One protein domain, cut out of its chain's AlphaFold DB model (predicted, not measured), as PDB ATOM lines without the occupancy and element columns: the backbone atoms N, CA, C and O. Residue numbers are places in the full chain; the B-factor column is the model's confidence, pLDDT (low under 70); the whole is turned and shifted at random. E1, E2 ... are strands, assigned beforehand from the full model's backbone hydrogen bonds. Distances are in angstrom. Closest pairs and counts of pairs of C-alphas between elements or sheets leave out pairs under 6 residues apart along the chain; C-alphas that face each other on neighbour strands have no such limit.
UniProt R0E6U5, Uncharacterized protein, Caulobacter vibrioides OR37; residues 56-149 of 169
ATOM      1  N   MET A  56      28.928   1.536 -38.360       90.25
ATOM      2  CA  MET A  56      30.040   2.414 -38.012       90.25
ATOM      3  C   MET A  56      30.150   3.532 -39.045       90.25
ATOM      4  O   MET A  56      30.218   3.267 -40.246       90.25
ATOM      5  N   THR A  57      30.212   4.775 -38.581       91.44
ATOM      6  CA  THR A  57      30.558   5.927 -39.417       91.44
ATOM      7  C   THR A  57      31.769   6.648 -38.844       91.44
ATOM      8  O   THR A  57      32.026   6.631 -37.640       91.44
ATOM      9  N   TYR A  58      32.548   7.254 -39.734       91.19
ATOM     10  CA  TYR A  58      33.740   8.006 -39.382       91.19
ATOM     11  C   TYR A  58      33.786   9.294 -40.195       91.19
ATOM     12  O   TYR A  58      33.732   9.255 -41.424       91.19
ATOM     13  N   ASP A  59      33.901  10.421 -39.502       90.31
ATOM     14  CA  ASP A  59      34.215  11.714 -40.092       90.31
ATOM     15  C   ASP A  59      35.706  12.006 -39.904       90.31
ATOM     16  O   ASP A  59      36.181  12.263 -38.794       90.31
ATOM     17  N   SER A  60      36.449  11.984 -41.009       90.00
ATOM     18  CA  SER A  60      37.890  12.222 -41.013       90.00
ATOM     19  C   SER A  60      38.274  13.680 -40.773       90.00
ATOM     20  O   SER A  60      39.392  13.922 -40.319       90.00
ATOM     21  N   ALA A  61      37.382  14.640 -41.038       91.38
ATOM     22  CA  ALA A  61      37.669  16.055 -40.813       91.38
ATOM     23  C   ALA A  61      37.767  16.358 -39.312       91.38
ATOM     24  O   ALA A  61      38.678  17.059 -38.872       91.38
ATOM     25  N   THR A  62      36.863  15.779 -38.521       84.69
ATOM     26  CA  THR A  62      36.803  15.988 -37.067       84.69
ATOM     27  C   THR A  62      37.407  14.840 -36.257       84.69
ATOM     28  O   THR A  62      37.588  14.977 -35.051       84.69
ATOM     29  N   GLY A  63      37.717  13.700 -36.879       83.44
ATOM     30  CA  GLY A  63      38.162  12.494 -36.176       83.44
ATOM     31  C   GLY A  63      37.059  11.836 -35.338       83.44
ATOM     32  O   GLY A  63      37.360  11.126 -34.376       83.44
ATOM     33  N   THR A  64      35.791  12.091 -35.676       86.31
ATOM     34  CA  THR A  64      34.624  11.573 -34.952       86.31
ATOM     35  C   THR A  64      34.220  10.208 -35.489       86.31
ATOM     36  O   THR A  64      34.032  10.030 -36.688       86.31
ATOM     37  N   GLN A  65      34.053   9.247 -34.593       89.69
ATOM     38  CA  GLN A  65      33.556   7.904 -34.860       89.69
ATOM     39  C   GLN A  65      32.186   7.754 -34.207       89.69
ATOM     40  O   GLN A  65      32.016   8.148 -33.055       89.69
ATOM     41  N   VAL A  66      31.224   7.180 -34.925       89.06
ATOM     42  CA  VAL A  66      29.912   6.818 -34.380       89.06
ATOM     43  C   VAL A  66      29.677   5.337 -34.614       89.06
ATOM     44  O   VAL A  66      29.864   4.829 -35.717       89.06
ATOM     45  N   PHE A  67      29.249   4.655 -33.564       88.12
ATOM     46  CA  PHE A  67      28.960   3.236 -33.528       88.12
ATOM     47  C   PHE A  67      27.506   3.043 -33.125       88.12
ATOM     48  O   PHE A  67      27.048   3.660 -32.164       88.12
ATOM     49  N   VAL A  68      26.793   2.176 -33.834       88.19
ATOM     50  CA  VAL A  68      25.446   1.731 -33.475       88.19
ATOM     51  C   VAL A  68      25.450   0.214 -33.444       88.19
ATOM     52  O   VAL A  68      25.944  -0.418 -34.377       88.19
ATOM     53  N   GLY A  69      24.906  -0.372 -32.388       85.69
ATOM     54  CA  GLY A  69      24.777  -1.817 -32.271       85.69
ATOM     55  C   GLY A  69      23.694  -2.238 -31.288       85.69
ATOM     56  O   GLY A  69      23.012  -1.407 -30.685       85.69
ATOM     57  N   GLY A  70      23.542  -3.547 -31.121       75.69
ATOM     58  CA  GLY A  70      22.664  -4.125 -30.110       75.69
ATOM     59  C   GLY A  70      23.235  -4.025 -28.693       75.69
ATOM     60  O   GLY A  70      24.355  -4.462 -28.429       75.69
ATOM     61  N   ALA A  71      22.423  -3.526 -27.762       69.06
ATOM     62  CA  ALA A  71      22.719  -3.558 -26.336       69.06
ATOM     63  C   ALA A  71      22.553  -4.976 -25.774       69.06
ATOM     64  O   ALA A  71      21.598  -5.691 -26.114       69.06
ATOM     65  N   ARG A  72      23.424  -5.377 -24.836       62.72
ATOM     66  CA  ARG A  72      23.231  -6.617 -24.061       62.72
ATOM     67  C   ARG A  72      21.932  -6.502 -23.251       62.72
ATOM     68  O   ARG A  72      21.915  -5.858 -22.210       62.72
ATOM     69  N   GLY A  73      20.855  -7.134 -23.721       62.25
ATOM     70  CA  GLY A  73      19.541  -7.093 -23.064       62.25
ATOM     71  C   GLY A  73      18.368  -6.620 -23.930       62.25
ATOM     72  O   GLY A  73      17.264  -6.525 -23.406       62.25
ATOM     73  N   GLY A  74      18.566  -6.378 -25.234       65.38
ATOM     74  CA  GLY A  74      17.457  -6.166 -26.181       65.38
ATOM     75  C   GLY A  74      17.124  -4.705 -26.502       65.38
ATOM     76  O   GLY A  74      15.971  -4.401 -26.789       65.38
ATOM     77  N   GLY A  75      18.119  -3.816 -26.465       77.62
ATOM     78  CA  GLY A  75      18.000  -2.412 -26.877       77.62
ATOM     79  C   GLY A  75      19.032  -2.025 -27.939       77.62
ATOM     80  O   GLY A  75      19.740  -2.878 -28.472       77.62
ATOM     81  N   THR A  76      19.130  -0.732 -28.225       84.06
ATOM     82  CA  THR A  76      20.137  -0.140 -29.110       84.06
ATOM     83  C   THR A  76      21.161   0.625 -28.284       84.06
ATOM     84  O   THR A  76      20.788   1.436 -27.436       84.06
ATOM     85  N   ASP A  77      22.437   0.400 -28.582       85.00
ATOM     86  CA  ASP A  77      23.557   1.186 -28.086       85.00
ATOM     87  C   ASP A  77      24.088   2.071 -29.215       85.00
ATOM     88  O   ASP A  77      24.406   1.595 -30.305       85.00
ATOM     89  N   VAL A  78      24.195   3.370 -28.946       87.06
ATOM     90  CA  VAL A  78      24.845   4.354 -29.814       87.06
ATOM     91  C   VAL A  78      26.006   4.957 -29.043       87.06
ATOM     92  O   VAL A  78      25.805   5.508 -27.965       87.06
ATOM     93  N   ALA A  79      27.212   4.894 -29.593       86.88
ATOM     94  CA  ALA A  79      28.400   5.508 -29.017       86.88
ATOM     95  C   ALA A  79      29.038   6.446 -30.040       86.88
ATOM     96  O   ALA A  79      29.259   6.060 -31.182       86.88
ATOM     97  N   ALA A  80      29.356   7.669 -29.634       87.38
ATOM     98  CA  ALA A  80      30.122   8.617 -30.424       87.38
ATOM     99  C   ALA A  80      31.414   8.968 -29.686       87.38
ATOM    100  O   ALA A  80      31.393   9.214 -28.481       87.38
ATOM    101  N   TYR A  81      32.526   9.014 -30.408       86.12
ATOM    102  CA  TYR A  81      33.839   9.329 -29.863       86.12
ATOM    103  C   TYR A  81      34.632  10.188 -30.841       86.12
ATOM    104  O   TYR A  81      34.805   9.819 -32.000       86.12
ATOM    105  N   ASN A  82      35.149  11.317 -30.375       85.62
ATOM    106  CA  ASN A  82      36.045  12.166 -31.138       85.62
ATOM    107  C   ASN A  82      37.491  11.932 -30.685       85.62
ATOM    108  O   ASN A  82      37.861  12.252 -29.556       85.62
ATOM    109  N   ALA A  83      38.323  11.393 -31.576       82.94
ATOM    110  CA  ALA A  83      39.715  11.074 -31.265       82.94
ATOM    111  C   ALA A  83      40.613  12.315 -31.124       82.94
ATOM    112  O   ALA A  83      41.664  12.233 -30.492       82.94
ATOM    113  N   GLN A  84      40.221  13.451 -31.709       84.19
ATOM    114  CA  GLN A  84      40.989  14.695 -31.645       84.19
ATOM    115  C   GLN A  84      40.765  15.423 -30.316       84.19
ATOM    116  O   GLN A  84      41.721  15.901 -29.709       84.19
ATOM    117  N   THR A  85      39.514  15.506 -29.856       82.06
ATOM    118  CA  THR A  85      39.153  16.229 -28.626       82.06
ATOM    119  C   THR A  85      39.078  15.325 -27.402       82.06
ATOM    120  O   THR A  85      39.101  15.821 -26.281       82.06
ATOM    121  N   GLY A  86      38.958  14.007 -27.592       80.25
ATOM    122  CA  GLY A  86      38.651  13.054 -26.526       80.25
ATOM    123  C   GLY A  86      37.203  13.130 -26.033       80.25
ATOM    124  O   GLY A  86      36.873  12.493 -25.035       80.25
ATOM    125  N   SER A  87      36.347  13.912 -26.700       82.06
ATOM    126  CA  SER A  87      34.933  14.039 -26.348       82.06
ATOM    127  C   SER A  87      34.168  12.785 -26.753       82.06
ATOM    128  O   SER A  87      34.469  12.157 -27.770       82.06
ATOM    129  N   ALA A  88      33.161  12.425 -25.967       85.69
ATOM    130  CA  ALA A  88      32.396  11.208 -26.178       85.69
ATOM    131  C   ALA A  88      30.920  11.400 -25.820       85.69
ATOM    132  O   ALA A  88      30.572  12.250 -25.005       85.69
ATOM    133  N   ALA A  89      30.046  10.599 -26.414       85.88
ATOM    134  CA  ALA A  89      28.636  10.531 -26.059       85.88
ATOM    135  C   ALA A  89      28.126   9.097 -26.198       85.88
ATOM    136  O   ALA A  89      28.638   8.320 -27.002       85.88
ATOM    137  N   GLY A  90      27.115   8.747 -25.412       86.25
ATOM    138  CA  GLY A  90      26.514   7.421 -25.431       86.25
ATOM    139  C   GLY A  90      25.011   7.483 -25.216       86.25
ATOM    140  O   GLY A  90      24.539   8.310 -24.438       86.25
ATOM    141  N   LEU A  91      24.275   6.605 -25.890       85.00
ATOM    142  CA  LEU A  91      22.856   6.329 -25.681       85.00
ATOM    143  C   LEU A  91      22.670   4.814 -25.598       85.00
ATOM    144  O   LEU A  91      23.238   4.094 -26.410       85.00
ATOM    145  N   SER A  92      21.879   4.338 -24.644       83.38
ATOM    146  CA  SER A  92      21.581   2.917 -24.471       83.38
ATOM    147  C   SER A  92      20.139   2.723 -24.015       83.38
ATOM    148  O   SER A  92      19.709   3.291 -23.005       83.38
ATOM    149  N   GLY A  93      19.375   1.936 -24.768       81.12
ATOM    150  CA  GLY A  93      17.988   1.601 -24.448       81.12
ATOM    151  C   GLY A  93      17.138   1.309 -25.680       81.12
ATOM    152  O   GLY A  93      17.644   1.181 -26.792       81.12
ATOM    153  N   ASP A  94      15.825   1.193 -25.494       82.56
ATOM    154  CA  ASP A  94      14.888   1.079 -26.614       82.56
ATOM    155  C   ASP A  94      14.698   2.454 -27.277       82.56
ATOM    156  O   ASP A  94      13.930   3.286 -26.799       82.56
ATOM    157  N   LEU A  95      15.416   2.691 -28.379       81.12
ATOM    158  CA  LEU A  95      15.307   3.916 -29.182       81.12
ATOM    159  C   LEU A  95      14.122   3.889 -30.165       81.12
ATOM    160  O   LEU A  95      13.876   4.882 -30.847       81.12
ATOM    161  N   SER A  96      13.386   2.774 -30.264       81.56
ATOM    162  CA  SER A  96      12.258   2.637 -31.198       81.56
ATOM    163  C   SER A  96      10.965   3.278 -30.687       81.56
ATOM    164  O   SER A  96      10.006   3.445 -31.444       81.56
ATOM    165  N   ARG A  97      10.921   3.641 -29.401       77.19
ATOM    166  CA  ARG A  97       9.750   4.210 -28.731       77.19
ATOM    167  C   ARG A  97      10.134   5.456 -27.936       77.19
ATOM    168  O   ARG A  97      11.253   5.546 -27.440       77.19
ATOM    169  N   PRO A  98       9.206   6.410 -27.753       67.00
ATOM    170  CA  PRO A  98       9.407   7.499 -26.807       67.00
ATOM    171  C   PRO A  98       9.625   6.952 -25.387       67.00
ATOM    172  O   PRO A  98       8.831   6.149 -24.898       67.00
ATOM    173  N   GLY A  99      10.681   7.404 -24.713       67.94
ATOM    174  CA  GLY A  99      11.036   6.962 -23.367       67.94
ATOM    175  C   GLY A  99      12.376   7.538 -22.924       67.94
ATOM    176  O   GLY A  99      13.119   8.090 -23.735       67.94
ATOM    177  N   LEU A 100      12.683   7.437 -21.629       68.44
ATOM    178  CA  LEU A 100      14.018   7.780 -21.153       68.44
ATOM    179  C   LEU A 100      14.965   6.622 -21.473       68.44
ATOM    180  O   LEU A 100      14.763   5.506 -20.997       68.44
ATOM    181  N   VAL A 101      16.004   6.908 -22.245       78.31
ATOM    182  CA  VAL A 101      17.137   6.003 -22.429       78.31
ATOM    183  C   VAL A 101      18.289   6.426 -21.534       78.31
ATOM    184  O   VAL A 101      18.395   7.590 -21.132       78.31
ATOM    185  N   SER A 102      19.159   5.474 -21.216       80.62
ATOM    186  CA  SER A 102      20.434   5.805 -20.600       80.62
ATOM    187  C   SER A 102      21.229   6.659 -21.583       80.62
ATOM    188  O   SER A 102      21.303   6.337 -22.767       80.62
ATOM    189  N   SER A 103      21.781   7.773 -21.125       83.25
ATOM    190  CA  SER A 103      22.583   8.673 -21.942       83.25
ATOM    191  C   SER A 103      23.770   9.210 -21.169       83.25
ATOM    192  O   SER A 103      23.750   9.302 -19.943       83.25
ATOM    193  N   CYS A 104      24.821   9.582 -21.879       82.50
ATOM    194  CA  CYS A 104      25.977  10.224 -21.289       82.50
ATOM    195  C   CYS A 104      26.689  11.118 -22.306       82.50
ATOM    196  O   CYS A 104      26.562  10.930 -23.517       82.50
ATOM    197  N   SER A 105      27.464  12.071 -21.804       85.50
ATOM    198  CA  SER A 105      28.359  12.916 -22.580       85.50
ATOM    199  C   SER A 105      29.634  13.212 -21.794       85.50
ATOM    200  O   SER A 105      29.625  13.280 -20.567       85.50
ATOM    201  N   VAL A 106      30.738  13.374 -22.511       81.88
ATOM    202  CA  VAL A 106      32.053  13.752 -22.001       81.88
ATOM    203  C   VAL A 106      32.606  14.823 -22.925       81.88
ATOM    204  O   VAL A 106      32.724  14.610 -24.130       81.88
ATOM    205  N   ASP A 107      32.969  15.963 -22.359       79.38
ATOM    206  CA  ASP A 107      33.845  16.927 -22.995       79.38
ATOM    207  C   ASP A 107      35.296  16.547 -22.687       79.38
ATOM    208  O   ASP A 107      35.740  16.618 -21.542       79.38
ATOM    209  N   GLY A 108      36.046  16.124 -23.702       74.25
ATOM    210  CA  GLY A 108      37.446  15.752 -23.520       74.25
ATOM    211  C   GLY A 108      38.374  16.949 -23.293       74.25
ATOM    212  O   GLY A 108      39.448  16.771 -22.715       74.25
ATOM    213  N   LEU A 109      37.954  18.164 -23.672       75.56
ATOM    214  CA  LEU A 109      38.747  19.385 -23.512       75.56
ATOM    215  C   LEU A 109      38.584  19.975 -22.108       75.56
ATOM    216  O   LEU A 109      39.575  20.140 -21.399       75.56
ATOM    217  N   GLY A 110      37.343  20.246 -21.694       68.81
ATOM    218  CA  GLY A 110      37.000  20.748 -20.360       68.81
ATOM    219  C   GLY A 110      36.865  19.660 -19.293       68.81
ATOM    220  O   GLY A 110      36.526  19.961 -18.156       68.81
ATOM    221  N   ARG A 111      37.086  18.386 -19.658       71.62
ATOM    222  CA  ARG A 111      36.987  17.203 -18.777       71.62
ATOM    223  C   ARG A 111      35.664  17.100 -18.016       71.62
ATOM    224  O   ARG A 111      35.580  16.420 -16.986       71.62
ATOM    225  N   GLU A 112      34.626  17.741 -18.540       73.75
ATOM    226  CA  GLU A 112      33.285  17.673 -17.994       73.75
ATOM    227  C   GLU A 112      32.603  16.394 -18.472       73.75
ATOM    228  O   GLU A 112      32.789  15.954 -19.603       73.75
ATOM    229  N   ALA A 113      31.797  15.774 -17.622       74.88
ATOM    230  CA  ALA A 113      31.060  14.572 -17.968       74.88
ATOM    231  C   ALA A 113      29.682  14.586 -17.326       74.88
ATOM    232  O   ALA A 113      29.545  14.931 -16.154       74.88
ATOM    233  N   TYR A 114      28.674  14.154 -18.072       75.69
ATOM    234  CA  TYR A 114      27.292  14.070 -17.626       75.69
ATOM    235  C   TYR A 114      26.719  12.708 -18.002       75.69
ATOM    236  O   TYR A 114      27.047  12.157 -19.048       75.69
ATOM    237  N   ALA A 115      25.863  12.143 -17.160       77.38
ATOM    238  CA  ALA A 115      25.147  10.914 -17.474       77.38
ATOM    239  C   ALA A 115      23.750  10.928 -16.873       77.38
ATOM    240  O   ALA A 115      23.570  11.371 -15.739       77.38
ATOM    241  N   VAL A 116      22.782  10.416 -17.620       76.12
ATOM    242  CA  VAL A 116      21.397  10.220 -17.212       76.12
ATOM    243  C   VAL A 116      21.059   8.744 -17.374       76.12
ATOM    244  O   VAL A 116      21.251   8.200 -18.451       76.12
ATOM    245  N   THR A 117      20.535   8.088 -16.345       75.69
ATOM    246  CA  THR A 117      20.078   6.692 -16.430       75.69
ATOM    247  C   THR A 117      18.649   6.559 -15.913       75.69
ATOM    248  O   THR A 117      18.203   7.343 -15.077       75.69
ATOM    249  N   SER A 118      17.914   5.565 -16.412       67.25
ATOM    250  CA  SER A 118      16.611   5.155 -15.875       67.25
ATOM    251  C   SER A 118      16.624   3.654 -15.671       67.25
ATOM    252  O   SER A 118      16.248   2.885 -16.553       67.25
ATOM    253  N   ASP A 119      17.058   3.240 -14.487       64.94
ATOM    254  CA  ASP A 119      17.216   1.822 -14.162       64.94
ATOM    255  C   ASP A 119      15.865   1.153 -13.829       64.94
ATOM    256  O   ASP A 119      15.759  -0.072 -13.816       64.94
ATOM    257  N   ARG A 120      14.817   1.947 -13.549       63.06
ATOM    258  CA  ARG A 120      13.451   1.488 -13.241       63.06
ATOM    259  C   ARG A 120      12.395   2.451 -13.794       63.06
ATOM    260  O   ARG A 120      12.657   3.653 -13.842       63.06
ATOM    261  N   PRO A 121      11.180   1.968 -14.124       61.69
ATOM    262  CA  PRO A 121      10.068   2.834 -14.513       61.69
ATOM    263  C   PRO A 121       9.840   3.958 -13.492       61.69
ATOM    264  O   PRO A 121       9.701   3.698 -12.298       61.69
ATOM    265  N   GLY A 122       9.833   5.207 -13.965       59.31
ATOM    266  CA  GLY A 122       9.652   6.399 -13.126       59.31
ATOM    267  C   GLY A 122      10.898   6.864 -12.358       59.31
ATOM    268  O   GLY A 122      10.825   7.870 -11.656       59.31
ATOM    269  N   GLN A 123      12.040   6.181 -12.492       61.38
ATOM    270  CA  GLN A 123      13.305   6.562 -11.865       61.38
ATOM    271  C   GLN A 123      14.223   7.270 -12.870       61.38
ATOM    272  O   GLN A 123      14.404   6.796 -13.983       61.38
ATOM    273  N   VAL A 124      14.852   8.374 -12.462       62.03
ATOM    274  CA  VAL A 124      15.803   9.132 -13.296       62.03
ATOM    275  C   VAL A 124      17.042   9.517 -12.491       62.03
ATOM    276  O   VAL A 124      17.017  10.390 -11.631       62.03
ATOM    277  N   THR A 125      18.175   8.907 -12.773       67.12
ATOM    278  CA  THR A 125      19.440   9.281 -12.140       67.12
ATOM    279  C   THR A 125      20.184  10.230 -13.061       67.12
ATOM    280  O   THR A 125      20.270   9.966 -14.251       67.12
ATOM    281  N   MET A 126      20.744  11.321 -12.538       68.94
ATOM    282  CA  MET A 126      21.593  12.237 -13.297       68.94
ATOM    283  C   MET A 126      22.888  12.511 -12.533       68.94
ATOM    284  O   MET A 126      22.900  12.947 -11.387       68.94
ATOM    285  N   SER A 127      24.021  12.292 -13.171       68.75
ATOM    286  CA  SER A 127      25.336  12.510 -12.577       68.75
ATOM    287  C   SER A 127      26.149  13.455 -13.442       68.75
ATOM    288  O   SER A 127      25.978  13.482 -14.657       68.75
ATOM    289  N   GLY A 128      26.985  14.263 -12.798       68.94
ATOM    290  CA  GLY A 128      27.819  15.258 -13.451       68.94
ATOM    291  C   GLY A 128      29.180  15.334 -12.772       68.94
ATOM    292  O   GLY A 128      29.288  15.158 -11.557       68.94
ATOM    293  N   ARG A 129      30.225  15.582 -13.551       67.56
ATOM    294  CA  ARG A 129      31.567  15.911 -13.082       67.56
ATOM    295  C   ARG A 129      32.061  17.082 -13.912       67.56
ATOM    296  O   ARG A 129      31.995  17.019 -15.130       67.56
ATOM    297  N   ASP A 130      32.555  18.117 -13.256       65.94
ATOM    298  CA  ASP A 130      33.247  19.235 -13.889       65.94
ATOM    299  C   ASP A 130      34.637  19.410 -13.255       65.94
ATOM    300  O   ASP A 130      35.008  18.688 -12.317       65.94
ATOM    301  N   ASP A 131      35.402  20.384 -13.748       58.56
ATOM    302  CA  ASP A 131      36.724  20.761 -13.231       58.56
ATOM    303  C   ASP A 131      36.725  21.179 -11.745       58.56
ATOM    304  O   ASP A 131      37.784  21.439 -11.173       58.56
ATOM    305  N   HIS A 132      35.561  21.299 -11.097       55.59
ATOM    306  CA  HIS A 132      35.412  21.746  -9.707       55.59
ATOM    307  C   HIS A 132      34.936  20.624  -8.767       55.59
ATOM    308  O   HIS A 132      34.735  20.848  -7.574       55.59
ATOM    309  N   GLY A 133      34.841  19.392  -9.271       50.81
ATOM    310  CA  GLY A 133      34.811  18.181  -8.451       50.81
ATOM    311  C   GLY A 133      33.437  17.661  -8.005       50.81
ATOM    312  O   GLY A 133      33.415  16.580  -7.424       50.81
ATOM    313  N   ALA A 134      32.307  18.328  -8.278       51.16
ATOM    314  CA  ALA A 134      30.933  17.817  -8.040       51.16
ATOM    315  C   ALA A 134      29.891  18.757  -8.711       51.16
ATOM    316  O   ALA A 134      30.201  19.927  -8.890       51.16
ATOM    317  N   ARG A 135      28.633  18.411  -9.061       53.72
ATOM    318  CA  ARG A 135      27.583  17.713  -8.283       53.72
ATOM    319  C   ARG A 135      26.452  17.070  -9.142       53.72
ATOM    320  O   ARG A 135      26.457  17.102 -10.370       53.72
ATOM    321  N   TYR A 136      25.477  16.479  -8.444       49.66
ATOM    322  CA  TYR A 136      24.740  15.257  -8.778       49.66
ATOM    323  C   TYR A 136      23.225  15.390  -8.493       49.66
ATOM    324  O   TYR A 136      22.823  16.083  -7.556       49.66
ATOM    325  N   ARG A 137      22.380  14.701  -9.276       49.97
ATOM    326  CA  ARG A 137      20.904  14.694  -9.190       49.97
ATOM    327  C   ARG A 137      20.360  13.262  -9.135       49.97
ATOM    328  O   ARG A 137      20.712  12.400  -9.931       49.97
ATOM    329  N   PHE A 138      19.447  13.014  -8.210       47.88
ATOM    330  CA  PHE A 138      19.013  11.670  -7.846       47.88
ATOM    331  C   PHE A 138      17.489  11.588  -7.787       47.88
ATOM    332  O   PHE A 138      16.929  12.086  -6.824       47.88
ATOM    333  N   THR A 139      16.807  10.975  -8.762       47.53
ATOM    334  CA  THR A 139      15.344  10.755  -8.712       47.53
ATOM    335  C   THR A 139      15.033   9.366  -8.186       47.53
ATOM    336  O   THR A 139      15.474   8.364  -8.751       47.53
ATOM    337  N   ARG A 140      14.267   9.294  -7.097       48.22
ATOM    338  CA  ARG A 140      13.873   8.042  -6.447       48.22
ATOM    339  C   ARG A 140      12.562   7.493  -6.997       48.22
ATOM    340  O   ARG A 140      11.689   8.214  -7.461       48.22
ATOM    341  N   VAL A 141      12.402   6.188  -6.833       42.38
ATOM    342  CA  VAL A 141      11.185   5.413  -7.137       42.38
ATOM    343  C   VAL A 141       9.976   5.712  -6.251       42.38
ATOM    344  O   VAL A 141       8.872   5.289  -6.564       42.38
ATOM    345  N   ASP A 142      10.179   6.424  -5.148       56.75
ATOM    346  CA  ASP A 142       9.119   6.979  -4.301       56.75
ATOM    347  C   ASP A 142       8.675   8.378  -4.788       56.75
ATOM    348  O   ASP A 142       7.879   9.050  -4.132       56.75
ATOM    349  N   GLY A 143       9.218   8.837  -5.921       53.25
ATOM    350  CA  GLY A 143       8.988  10.160  -6.490       53.25
ATOM    351  C   GLY A 143       9.885  11.262  -5.924       53.25
ATOM    352  O   GLY A 143       9.822  12.394  -6.404       53.25
ATOM    353  N   ARG A 144      10.747  10.991  -4.934       46.81
ATOM    354  CA  ARG A 144      11.597  12.029  -4.333       46.81
ATOM    355  C   ARG A 144      12.908  12.179  -5.074       46.81
ATOM    356  O   ARG A 144      13.781  11.320  -5.035       46.81
ATOM    357  N   THR A 145      13.058  13.317  -5.732       47.53
ATOM    358  CA  THR A 145      14.305  13.679  -6.395       47.53
ATOM    359  C   THR A 145      15.113  14.619  -5.524       47.53
ATOM    360  O   THR A 145      14.649  15.719  -5.242       47.53
ATOM    361  N   GLU A 146      16.315  14.218  -5.126       52.09
ATOM    362  CA  GLU A 146      17.272  15.087  -4.446       52.09
ATOM    363  C   GLU A 146      18.305  15.567  -5.470       52.09
ATOM    364  O   GLU A 146      19.096  14.799  -6.021       52.09
ATOM    365  N   VAL A 147      18.247  16.861  -5.785       47.56
ATOM    366  CA  VAL A 147      19.277  17.557  -6.557       47.56
ATOM    367  C   VAL A 147      20.137  18.291  -5.568       47.56
ATOM    368  O   VAL A 147      19.639  19.094  -4.788       47.56
ATOM    369  N   TRP A 148      21.426  18.031  -5.632       44.56
ATOM    370  CA  TRP A 148      22.395  18.758  -4.848       44.56
ATOM    371  C   TRP A 148      23.175  19.659  -5.805       44.56
ATOM    372  O   TRP A 148      23.817  19.181  -6.739       44.56
ATOM    373  N   ASP A 149      23.042  20.975  -5.641       50.03
ATOM    374  CA  ASP A 149      23.360  21.949  -6.697       50.03
ATOM    375  C   ASP A 149      24.833  22.286  -6.799       50.03
ATOM    376  O   ASP A 149      25.321  22.842  -5.829       50.03
TER     377      ASP A 149
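Overview. This is residues 56 to 149 of the 169 residues of an uncharacterized protein of Caulobacter vibrioides OR37 (UniProt R0E6U5). The model is a single flat slab, one open sheet of nine strands laid side by side, with the chain folding back from each strand to the next in a row of hairpins. No named helix covers the sheet; the loop of residues 94 to 101 swings off one face, and the turn of residues 72 to 74 off the other. The printed part has 94 residues, with E1 to E9 following each other in the chain and in the sheet, E1 E2 E3 E4 E5 E6 E7 E8 E9, all antiparallel. The class is all strand, and the whole is only just loose, close to compact, with a radius of gyration of the C-alphas of 15.1 A. The C-alphas span 47 by 37 by 19 A.

Along the chain. The longest strands by residues are E2, residues 64 to 71, 21.1 A from first to last C-alpha, and E3, residues 75 to 82, 23.6 A. Before them is E1, residues 56 to 59, with C-alpha 56 at (30.040, 2.414, -38.012). E4 takes residues 88 to 93 and measures 17.4 A. E5, residues 102 to 106, begins at C-alpha 102, (20.434, 5.805, -20.600). E6 is residues 113 to 117 and E7 residues 125 to 129. The last two are short: E8, residues 137 to 139, and E9, residues 145 to 147, where C-alpha 147 is at (19.277, 17.557, -6.557).

Arrangement. The nine strands form a meander, each strand the antiparallel neighbour of the one before, and each successive pair is a hairpin. In E2 and E3, at 164 degrees, N 67 and O 79 are 2.8 A apart, within hydrogen-bond range. Also within range are N 57 and O 66 of E1 and E2, 2.9 A, N 78 and O 91 of E3 and E4, 2.8 A, and N 104 and O 90 of E4 and E5, 2.9 A. E5 and E6 stand at 180 degrees, with N 105 and O 114 at 2.8 A. Further on are N 115 and O 127 of E6 and E7, N 126 and O 137 of E7 and E8, and N 138 and O 146 of E8 and E9, each 2.8 A apart. E1 and E9 are the edge strands. They are apart.

Size, cuts and confidence. The two C-alphas farthest apart, those of Ala 61 and Asp 142, are 47.2 A from each other. The sheet is twisted, its C-alphas lying up to 4.1 A off the best plane. The printed part has no cut and no long link. Mean pLDDT of the printed part is 72.5; 40 residues are under 70, among them 118 to 149.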